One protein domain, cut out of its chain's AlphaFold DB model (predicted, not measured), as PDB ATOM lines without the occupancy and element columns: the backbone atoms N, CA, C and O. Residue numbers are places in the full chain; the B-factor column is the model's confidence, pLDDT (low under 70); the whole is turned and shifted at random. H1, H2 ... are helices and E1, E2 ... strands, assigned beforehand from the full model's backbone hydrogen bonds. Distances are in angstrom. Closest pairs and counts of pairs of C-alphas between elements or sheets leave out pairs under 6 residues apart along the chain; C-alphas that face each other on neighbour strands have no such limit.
ATOM      1  N   HIS A   2     168.700 109.323 142.005       29.91
ATOM      2  CA  HIS A   2     168.100 109.252 143.341       29.91
ATOM      3  C   HIS A   2     169.182 109.672 144.343       29.91
ATOM      4  O   HIS A   2     170.122 108.914 144.571       29.91
ATOM      5  N   ASN A   3     169.097 110.887 144.890       37.31
ATOM      6  CA  ASN A   3     169.964 111.294 145.995       37.31
ATOM      7  C   ASN A   3     169.467 110.591 147.264       37.31
ATOM      8  O   ASN A   3     168.537 111.049 147.915       37.31
ATOM      9  N   HIS A   4     170.081 109.455 147.601       44.50
ATOM     10  CA  HIS A   4     169.902 108.761 148.884       44.50
ATOM     11  C   HIS A   4     170.700 109.467 149.994       44.50
ATOM     12  O   HIS A   4     171.464 108.838 150.719       44.50
ATOM     13  N   VAL A   5     170.578 110.791 150.088       54.97
ATOM     14  CA  VAL A   5     171.262 111.585 151.109       54.97
ATOM     15  C   VAL A   5     170.240 112.538 151.703       54.97
ATOM     16  O   VAL A   5     169.789 113.468 151.038       54.97
ATOM     17  N   LEU A   6     169.842 112.276 152.947       59.41
ATOM     18  CA  LEU A   6     169.159 113.276 153.753       59.41
ATOM     19  C   LEU A   6     170.241 114.236 154.243       59.41
ATOM     20  O   LEU A   6     171.186 113.813 154.908       59.41
ATOM     21  N   HIS A   7     170.142 115.507 153.862       65.19
ATOM     22  CA  HIS A   7     171.009 116.522 154.444       65.19
ATOM     23  C   HIS A   7     170.718 116.606 155.944       65.19
ATOM     24  O   HIS A   7     169.559 116.675 156.337       65.19
ATOM     25  N   ASP A   8     171.773 116.634 156.760       74.81
ATOM     26  CA  ASP A   8     171.687 116.759 158.224       74.81
ATOM     27  C   ASP A   8     170.878 117.999 158.656       74.81
ATOM     28  O   ASP A   8     170.256 118.028 159.717       74.81
ATOM     29  N   ARG A   9     170.836 119.025 157.790       83.06
ATOM     30  CA  ARG A   9     169.992 120.212 157.943       83.06
ATOM     31  C   ARG A   9     169.309 120.584 156.632       83.06
ATOM     32  O   ARG A   9     169.967 120.721 155.601       83.06
ATOM     33  N   VAL A  10     168.000 120.804 156.691       88.50
ATOM     34  CA  VAL A  10     167.152 121.231 155.575       88.50
ATOM     35  C   VAL A  10     166.454 122.533 155.947       88.50
ATOM     36  O   VAL A  10     165.824 122.638 156.999       88.50
ATOM     37  N   VAL A  11     166.554 123.531 155.069       90.00
ATOM     38  CA  VAL A  11     165.919 124.839 155.254       90.00
ATOM     39  C   VAL A  11     164.919 125.087 154.133       90.00
ATOM     40  O   VAL A  11     165.286 125.159 152.961       90.00
ATOM     41  N   PHE A  12     163.653 125.260 154.500       91.75
ATOM     42  CA  PHE A  12     162.605 125.756 153.619       91.75
ATOM     43  C   PHE A  12     162.618 127.281 153.664       91.75
ATOM     44  O   PHE A  12     162.184 127.881 154.646       91.75
ATOM     45  N   LEU A  13     163.149 127.900 152.612       91.88
ATOM     46  CA  LEU A  13     163.275 129.348 152.517       91.88
ATOM     47  C   LEU A  13     162.129 129.943 151.700       91.88
ATOM     48  O   LEU A  13     161.856 129.511 150.582       91.88
ATOM     49  N   THR A  14     161.474 130.960 152.245       92.69
ATOM     50  CA  THR A  14     160.475 131.774 151.547       92.69
ATOM     51  C   THR A  14     160.927 133.225 151.558       92.69
ATOM     52  O   THR A  14     161.300 133.747 152.606       92.69
ATOM     53  N   VAL A  15     160.895 133.874 150.396       93.12
ATOM     54  CA  VAL A  15     161.159 135.310 150.275       93.12
ATOM     55  C   VAL A  15     159.849 136.009 149.940       93.12
ATOM     56  O   VAL A  15     159.262 135.740 148.895       93.12
ATOM     57  N   ASN A  16     159.403 136.884 150.835       94.12
ATOM     58  CA  ASN A  16     158.193 137.679 150.688       94.12
ATOM     59  C   ASN A  16     158.556 139.132 150.401       94.12
ATOM     60  O   ASN A  16     159.357 139.733 151.116       94.12
ATOM     61  N   ASN A  17     157.921 139.698 149.379       93.69
ATOM     62  CA  ASN A  17     157.975 141.127 149.113       93.69
ATOM     63  C   ASN A  17     156.721 141.778 149.701       93.69
ATOM     64  O   ASN A  17     155.606 141.396 149.348       93.69
ATOM     65  N   GLU A  18     156.919 142.740 150.591       95.25
ATOM     66  CA  GLU A  18     155.872 143.476 151.293       95.25
ATOM     67  C   GLU A  18     155.543 144.783 150.555       95.25
ATOM     68  O   GLU A  18     156.413 145.434 149.970       95.25
ATOM     69  N   GLU A  19     154.287 145.229 150.631       95.69
ATOM     70  CA  GLU A  19     153.815 146.479 150.007       95.69
ATOM     71  C   GLU A  19     154.193 147.741 150.812       95.69
ATOM     72  O   GLU A  19     153.504 148.762 150.783       95.69
ATOM     73  N   ILE A  20     155.313 147.692 151.535       96.44
ATOM     74  CA  ILE A  20     155.858 148.808 152.312       96.44
ATOM     75  C   ILE A  20     157.242 149.205 151.791       96.44
ATOM     76  O   ILE A  20     157.938 148.372 151.209       96.44
ATOM     77  N   PRO A  21     157.676 150.467 151.976       96.75
ATOM     78  CA  PRO A  21     158.938 150.928 151.409       96.75
ATOM     79  C   PRO A  21     160.153 150.137 151.905       96.75
ATOM     80  O   PRO A  21     160.961 149.705 151.092       96.75
ATOM     81  N   TRP A  22     160.263 149.930 153.215       96.75
ATOM     82  CA  TRP A  22     161.378 149.240 153.863       96.75
ATOM     83  C   TRP A  22     160.813 148.351 154.966       96.75
ATOM     84  O   TRP A  22     159.889 148.776 155.661       96.75
ATOM     85  N   VAL A  23     161.366 147.153 155.135       96.25
ATOM     86  CA  VAL A  23     161.059 146.280 156.278       96.25
ATOM     87  C   VAL A  23     162.063 146.556 157.402       96.25
ATOM     88  O   VAL A  23     163.250 146.783 157.144       96.25
ATOM     89  N   ASP A  24     161.604 146.556 158.654       94.31
ATOM     90  CA  ASP A  24     162.492 146.691 159.813       94.31
ATOM     91  C   ASP A  24     163.440 145.482 159.916       94.31
ATOM     92  O   ASP A  24     163.056 144.353 159.614       94.31
ATOM     93  N   GLU A  25     164.685 145.683 160.350       90.62
ATOM     94  CA  GLU A  25     165.665 144.593 160.471       90.62
ATOM     95  C   GLU A  25     165.191 143.487 161.428       90.62
ATOM     96  O   GLU A  25     165.425 142.308 161.164       90.62
ATOM     97  N   HIS A  26     164.460 143.834 162.491       90.31
ATOM     98  CA  HIS A  26     163.908 142.859 163.435       90.31
ATOM     99  C   HIS A  26     162.790 142.005 162.826       90.31
ATOM    100  O   HIS A  26     162.572 140.870 163.247       90.31
ATOM    101  N   GLU A  27     162.097 142.534 161.819       91.94
ATOM    102  CA  GLU A  27     161.043 141.836 161.090       91.94
ATOM    103  C   GLU A  27     161.554 141.218 159.786       91.94
ATOM    104  O   GLU A  27     160.820 140.469 159.151       91.94
ATOM    105  N   ARG A  28     162.798 141.471 159.372       94.31
ATOM    106  CA  ARG A  28     163.343 140.989 158.096       94.31
ATOM    107  C   ARG A  28     163.438 139.472 158.028       94.31
ATOM    108  O   ARG A  28     163.205 138.906 156.964       94.31
ATOM    109  N   VAL A  29     163.753 138.806 159.137       95.00
ATOM    110  CA  VAL A  29     163.946 137.350 159.179       95.00
ATOM    111  C   VAL A  29     163.107 136.737 160.284       95.00
ATOM    112  O   VAL A  29     163.124 137.174 161.428       95.00
ATOM    113  N   SER A  30     162.381 135.678 159.945       93.38
ATOM    114  CA  SER A  30     161.720 134.814 160.927       93.38
ATOM    115  C   SER A  30     162.135 133.371 160.712       93.38
ATOM    116  O   SER A  30     162.112 132.890 159.579       93.38
ATOM    117  N   LEU A  31     162.478 132.697 161.806       93.62
ATOM    118  CA  LEU A  31     162.883 131.299 161.845       93.62
ATOM    119  C   LEU A  31     161.847 130.492 162.627       93.62
ATOM    120  O   LEU A  31     161.424 130.883 163.715       93.62
ATOM    121  N   ARG A  32     161.480 129.330 162.094       92.81
ATOM    122  CA  ARG A  32     160.646 128.341 162.771       92.81
ATOM    123  C   ARG A  32     161.260 126.956 162.615       92.81
ATOM    124  O   ARG A  32     161.527 126.520 161.500       92.81
ATOM    125  N   THR A  33     161.406 126.229 163.715       92.44
ATOM    126  CA  THR A  33     161.757 124.803 163.674       92.44
ATOM    127  C   THR A  33     160.516 123.982 163.333       92.44
ATOM    128  O   THR A  33     159.474 124.134 163.974       92.44
ATOM    129  N   VAL A  34     160.610 123.133 162.309       91.44
ATOM    130  CA  VAL A  34     159.516 122.250 161.872       91.44
ATOM    131  C   VAL A  34     159.653 120.883 162.535       91.44
ATOM    132  O   VAL A  34     158.696 120.369 163.109       91.44
ATOM    133  N   CYS A  35     160.860 120.323 162.494       88.88
ATOM    134  CA  CYS A  35     161.276 119.139 163.237       88.88
ATOM    135  C   CYS A  35     162.806 119.151 163.385       88.88
ATOM    136  O   CYS A  35     163.468 120.101 162.963       88.88
ATOM    137  N   GLU A  36     163.377 118.124 164.008       87.38
ATOM    138  CA  GLU A  36     164.829 117.996 164.139       87.38
ATOM    139  C   GLU A  36     165.508 118.020 162.758       87.38
ATOM    140  O   GLU A  36     165.095 117.320 161.833       87.38
ATOM    141  N   GLY A  37     166.496 118.903 162.594       86.81
ATOM    142  CA  GLY A  37     167.187 119.119 161.320       86.81
ATOM    143  C   GLY A  37     166.380 119.867 160.248       86.81
ATOM    144  O   GLY A  37     166.954 120.205 159.217       86.81
ATOM    145  N   CYS A  38     165.095 120.185 160.455       90.06
ATOM    146  CA  CYS A  38     164.270 120.895 159.467       90.06
ATOM    147  C   CYS A  38     163.781 122.255 159.972       90.06
ATOM    148  O   CYS A  38     163.067 122.360 160.974       90.06
ATOM    149  N   TYR A  39     164.075 123.294 159.199       92.25
ATOM    150  CA  TYR A  39     163.777 124.678 159.544       92.25
ATOM    151  C   TYR A  39     162.994 125.355 158.426       92.25
ATOM    152  O   TYR A  39     163.191 125.069 157.249       92.25
ATOM    153  N   GLN A  40     162.126 126.285 158.793       93.56
ATOM    154  CA  GLN A  40     161.461 127.194 157.876       93.56
ATOM    155  C   GLN A  40     161.954 128.611 158.161       93.56
ATOM    156  O   GLN A  40     161.881 129.078 159.298       93.56
ATOM    157  N   ILE A  41     162.452 129.284 157.127       94.00
ATOM    158  CA  ILE A  41     162.867 130.682 157.193       94.00
ATOM    159  C   ILE A  41     161.988 131.480 156.241       94.00
ATOM    160  O   ILE A  41     161.886 131.152 155.060       94.00
ATOM    161  N   THR A  42     161.408 132.560 156.747       94.94
ATOM    162  CA  THR A  42     160.773 133.580 155.910       94.94
ATOM    163  C   THR A  42     161.588 134.856 155.998       94.94
ATOM    164  O   THR A  42     161.802 135.366 157.102       94.94
ATOM    165  N   ILE A  43     162.021 135.358 154.843       95.38
ATOM    166  CA  ILE A  43     162.711 136.638 154.687       95.38
ATOM    167  C   ILE A  43     161.748 137.624 154.036       95.38
ATOM    168  O   ILE A  43     161.111 137.293 153.038       95.38
ATOM    169  N   ARG A  44     161.628 138.818 154.609       96.44
ATOM    170  CA  ARG A  44     160.740 139.885 154.145       96.44
ATOM    171  C   ARG A  44     161.557 141.065 153.629       96.44
ATOM    172  O   ARG A  44     162.478 141.518 154.307       96.44
ATOM    173  N   TYR A  45     161.197 141.566 152.453       96.75
ATOM    174  CA  TYR A  45     161.759 142.780 151.860       96.75
ATOM    175  C   TYR A  45     160.643 143.759 151.510       96.75
ATOM    176  O   TYR A  45     159.604 143.362 150.993       96.75
ATOM    177  N   GLY A  46     160.862 145.043 151.769       96.50
ATOM    178  CA  GLY A  46     160.030 146.120 151.246       96.50
ATOM    179  C   GLY A  46     160.353 146.413 149.783       96.50
ATOM    180  O   GLY A  46     161.402 146.030 149.265       96.50
ATOM    181  N   PHE A  47     159.485 147.154 149.099       94.00
ATOM    182  CA  PHE A  47     159.671 147.452 147.675       94.00
ATOM    183  C   PHE A  47     160.855 148.392 147.368       94.00
ATOM    184  O   PHE A  47     161.226 148.527 146.201       94.00
ATOM    185  N   LYS A  48     161.436 149.068 148.372       94.94
ATOM    186  CA  LYS A  48     162.694 149.831 148.249       94.94
ATOM    187  C   LYS A  48     163.891 149.143 148.904       94.94
ATOM    188  O   LYS A  48     164.987 149.697 148.824       94.94
ATOM    189  N   ASP A  49     163.710 147.984 149.534       95.31
ATOM    190  CA  ASP A  49     164.833 147.268 150.132       95.31
ATOM    191  C   ASP A  49     165.765 146.734 149.039       95.31
ATOM    192  O   ASP A  49     165.336 146.224 148.000       95.31
ATOM    193  N   GLU A  50     167.068 146.812 149.294       93.19
ATOM    194  CA  GLU A  50     168.044 146.123 148.464       93.19
ATOM    195  C   GLU A  50     168.082 144.642 148.853       93.19
ATOM    196  O   GLU A  50     168.466 144.279 149.967       93.19
ATOM    197  N   VAL A  51     167.700 143.777 147.915       92.81
ATOM    198  CA  VAL A  51     167.707 142.330 148.134       92.81
ATOM    199  C   VAL A  51     169.145 141.822 148.248       92.81
ATOM    200  O   VAL A  51     169.996 142.066 147.390       92.81
ATOM    201  N   ASP A  52     169.414 141.099 149.333       92.38
ATOM    202  CA  ASP A  52     170.672 140.404 149.596       92.38
ATOM    203  C   ASP A  52     170.380 139.200 150.493       92.38
ATOM    204  O   ASP A  52     170.268 139.314 151.719       92.38
ATOM    205  N   LEU A  53     170.156 138.051 149.850       91.56
ATOM    206  CA  LEU A  53     169.722 136.846 150.542       91.56
ATOM    207  C   LEU A  53     170.819 136.266 151.444       91.56
ATOM    208  O   LEU A  53     170.504 135.954 152.591       91.56
ATOM    209  N   PRO A  54     172.096 136.155 151.009       89.88
ATOM    210  CA  PRO A  54     173.171 135.694 151.887       89.88
ATOM    211  C   PRO A  54     173.327 136.559 153.140       89.88
ATOM    212  O   PRO A  54     173.467 136.020 154.239       89.88
ATOM    213  N   LYS A  55     173.243 137.890 153.002       90.44
ATOM    214  CA  LYS A  55     173.320 138.811 154.142       90.44
ATOM    215  C   LYS A  55     172.153 138.625 155.108       90.44
ATOM    216  O   LYS A  55     172.373 138.580 156.314       90.44
ATOM    217  N   ALA A  56     170.931 138.488 154.596       91.75
ATOM    218  CA  ALA A  56     169.765 138.230 155.438       91.75
ATOM    219  C   ALA A  56     169.840 136.849 156.116       91.75
ATOM    220  O   ALA A  56     169.514 136.720 157.287       91.75
ATOM    221  N   LEU A  57     170.336 135.810 155.440       89.62
ATOM    222  CA  LEU A  57     170.510 134.488 156.054       89.62
ATOM    223  C   LEU A  57     171.579 134.486 157.153       89.62
ATOM    224  O   LEU A  57     171.442 133.745 158.122       89.62
ATOM    225  N   ALA A  58     172.601 135.340 157.056       88.00
ATOM    226  CA  ALA A  58     173.613 135.468 158.102       88.00
ATOM    227  C   ALA A  58     173.014 135.898 159.455       88.00
ATOM    228  O   ALA A  58     173.539 135.508 160.500       88.00
ATOM    229  N   THR A  59     171.892 136.632 159.472       85.56
ATOM    230  CA  THR A  59     171.213 137.006 160.725       85.56
ATOM    231  C   THR A  59     170.425 135.845 161.335       85.56
ATOM    232  O   THR A  59     170.199 135.847 162.544       85.56
ATOM    233  N   ALA A  60     170.097 134.791 160.578       82.50
ATOM    234  CA  ALA A  60     169.426 133.599 161.112       82.50
ATOM    235  C   ALA A  60     170.279 132.831 162.145       82.50
ATOM    236  O   ALA A  60     169.722 132.171 163.024       82.50
ATOM    237  N   SER A  61     171.609 132.985 162.103       79.31
ATOM    238  CA  SER A  61     172.526 132.480 163.139       79.31
ATOM    239  C   SER A  61     172.158 132.992 164.534       79.31
ATOM    240  O   SER A  61     172.125 132.226 165.498       79.31
ATOM    241  N   THR A  62     171.756 134.263 164.629       76.94
ATOM    242  CA  THR A  62     171.329 134.900 165.884       76.94
ATOM    243  C   THR A  62     170.008 134.344 166.415       76.94
ATOM    244  O   THR A  62     169.731 134.450 167.607       76.94
ATOM    245  N   LEU A  63     169.220 133.695 165.554       77.44
ATOM    246  CA  LEU A  63     167.940 133.067 165.884       77.44
ATOM    247  C   LEU A  63     168.088 131.585 166.274       77.44
ATOM    248  O   LEU A  63     167.085 130.913 166.507       77.44
ATOM    249  N   GLY A  64     169.318 131.071 166.372       76.44
ATOM    250  CA  GLY A  64     169.597 129.700 166.810       76.44
ATOM    251  C   GLY A  64     169.809 128.694 165.679       76.44
ATOM    252  O   GLY A  64     169.867 127.494 165.945       76.44
ATOM    253  N   LEU A  65     169.945 129.155 164.430       81.75
ATOM    254  CA  LEU A  65     170.321 128.312 163.295       81.75
ATOM    255  C   LEU A  65     171.673 128.752 162.730       81.75
ATOM    256  O   LEU A  65     171.741 129.601 161.844       81.75
ATOM    257  N   ASP A  66     172.746 128.155 163.236       81.38
ATOM    258  CA  ASP A  66     174.104 128.456 162.788       81.38
ATOM    259  C   ASP A  66     174.467 127.658 161.528       81.38
ATOM    260  O   ASP A  66     174.555 126.429 161.560       81.38
ATOM    261  N   PHE A  67     174.643 128.340 160.402       81.62
ATOM    262  CA  PHE A  67     175.167 127.767 159.167       81.62
ATOM    263  C   PHE A  67     175.824 128.864 158.337       81.62
ATOM    264  O   PHE A  67     175.436 130.026 158.422       81.62
ATOM    265  N   ASP A  68     176.789 128.484 157.502       81.25
ATOM    266  CA  ASP A  68     177.392 129.397 156.535       81.25
ATOM    267  C   ASP A  68     176.521 129.467 155.263       81.25
ATOM    268  O   ASP A  68     176.447 128.475 154.520       81.25
ATOM    269  N   PRO A  69     175.887 130.619 154.957       80.12
ATOM    270  CA  PRO A  69     175.107 130.784 153.734       80.12
ATOM    271  C   PRO A  69     175.944 130.589 152.462       80.12
ATOM    272  O   PRO A  69     175.395 130.219 151.426       80.12
ATOM    273  N   CYS A  70     177.263 130.798 152.510       76.44
ATOM    274  CA  CYS A  70     178.159 130.601 151.367       76.44
ATOM    275  C   CYS A  70     178.502 129.122 151.126       76.44
ATOM    276  O   CYS A  70     178.814 128.734 149.996       76.44
ATOM    277  N   ALA A  71     178.439 128.286 152.165       77.50
ATOM    278  CA  ALA A  71     178.670 126.847 152.062       77.50
ATOM    279  C   ALA A  71     177.405 126.063 151.674       77.50
ATOM    280  O   ALA A  71     177.517 124.947 151.151       77.50
ATOM    281  N   ALA A  72     176.221 126.639 151.903       82.81
ATOM    282  CA  ALA A  72     174.934 126.021 151.608       82.81
ATOM    283  C   ALA A  72     174.729 125.751 150.105       82.81
ATOM    284  O   ALA A  72     175.197 126.489 149.236       82.81
ATOM    285  N   SER A  73     174.001 124.678 149.797       85.12
ATOM    286  CA  SER A  73     173.490 124.411 148.449       85.12
ATOM    287  C   SER A  73     172.074 124.958 148.328       85.12
ATOM    288  O   SER A  73     171.199 124.597 149.114       85.12
TER     289      SER A  73
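This is residues 2 to 73 of the 127 residues of the protein "Low affinity potassium transport system protein kup, putative" of Ricinus communis (UniProt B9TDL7). A narrow three-stranded sheet runs lengthwise, with the helix H2 crossing over one face and the other face bare. The short helix H1 sits just before E2, and residues 64 to 73 fold back on H2's side of the sheet. You have 72 printed residues, ordered E1, H1, E2, E3, H2; the mixed sheet has the order E1, E3, E2, and the class is mixed, helices and strands. The whole is only just compact, close to loose, with a radius of gyration of the C-alphas of 13.3 A, and elongated, spanning 43 by 24 by 19 A.

Start at E1, residues 10 to 18, an edge strand parallel to the inner strand E3, residues 38 to 46, at 18 degrees; N 12 and O 39 are 2.8 A apart, within hydrogen-bond range. H1, residues 25 to 28, only grazes the sheet; its closest C-alphas to E3 are those of Arg 28 and Arg 44, 4.9 A. E2, residues 29 to 35, the other edge strand, forms an antiparallel hairpin with E3, at 162 degrees; N 32 and O 40 are 2.8 A apart, within range. H2, residues 53 to 63, is on the sheet at a height over the sheet of 9.1 A, making two layers, a helix on one face of a sheet. It runs across the strands, at 64 degrees to E2 on the local plane. The closest C-alphas of H2 and E2 are those of Leu 63 and Leu 31, 6.7 A. H2 has 2 of 7 O i to N i+4 pairs within range, against 7 of 8 O i to N i+3 pairs; H1 is too short for an i+4 pair.

Find C-alpha 10 at (167.152, 121.231, 155.575); E1 runs 25.3 A from there to C-alpha 18. H1 spans 4.9 A, E2 18.8 A and E3 26.9 A. H2 runs 15.9 A to C-alpha 63 at (167.940, 133.067, 165.884).

Look to His 4 and Pro 21 for the two C-alphas farthest apart, 43.6 A. The printed part has no cut, and no link between named elements is long. Residues 2 to 7 are under pLDDT 70 in this model.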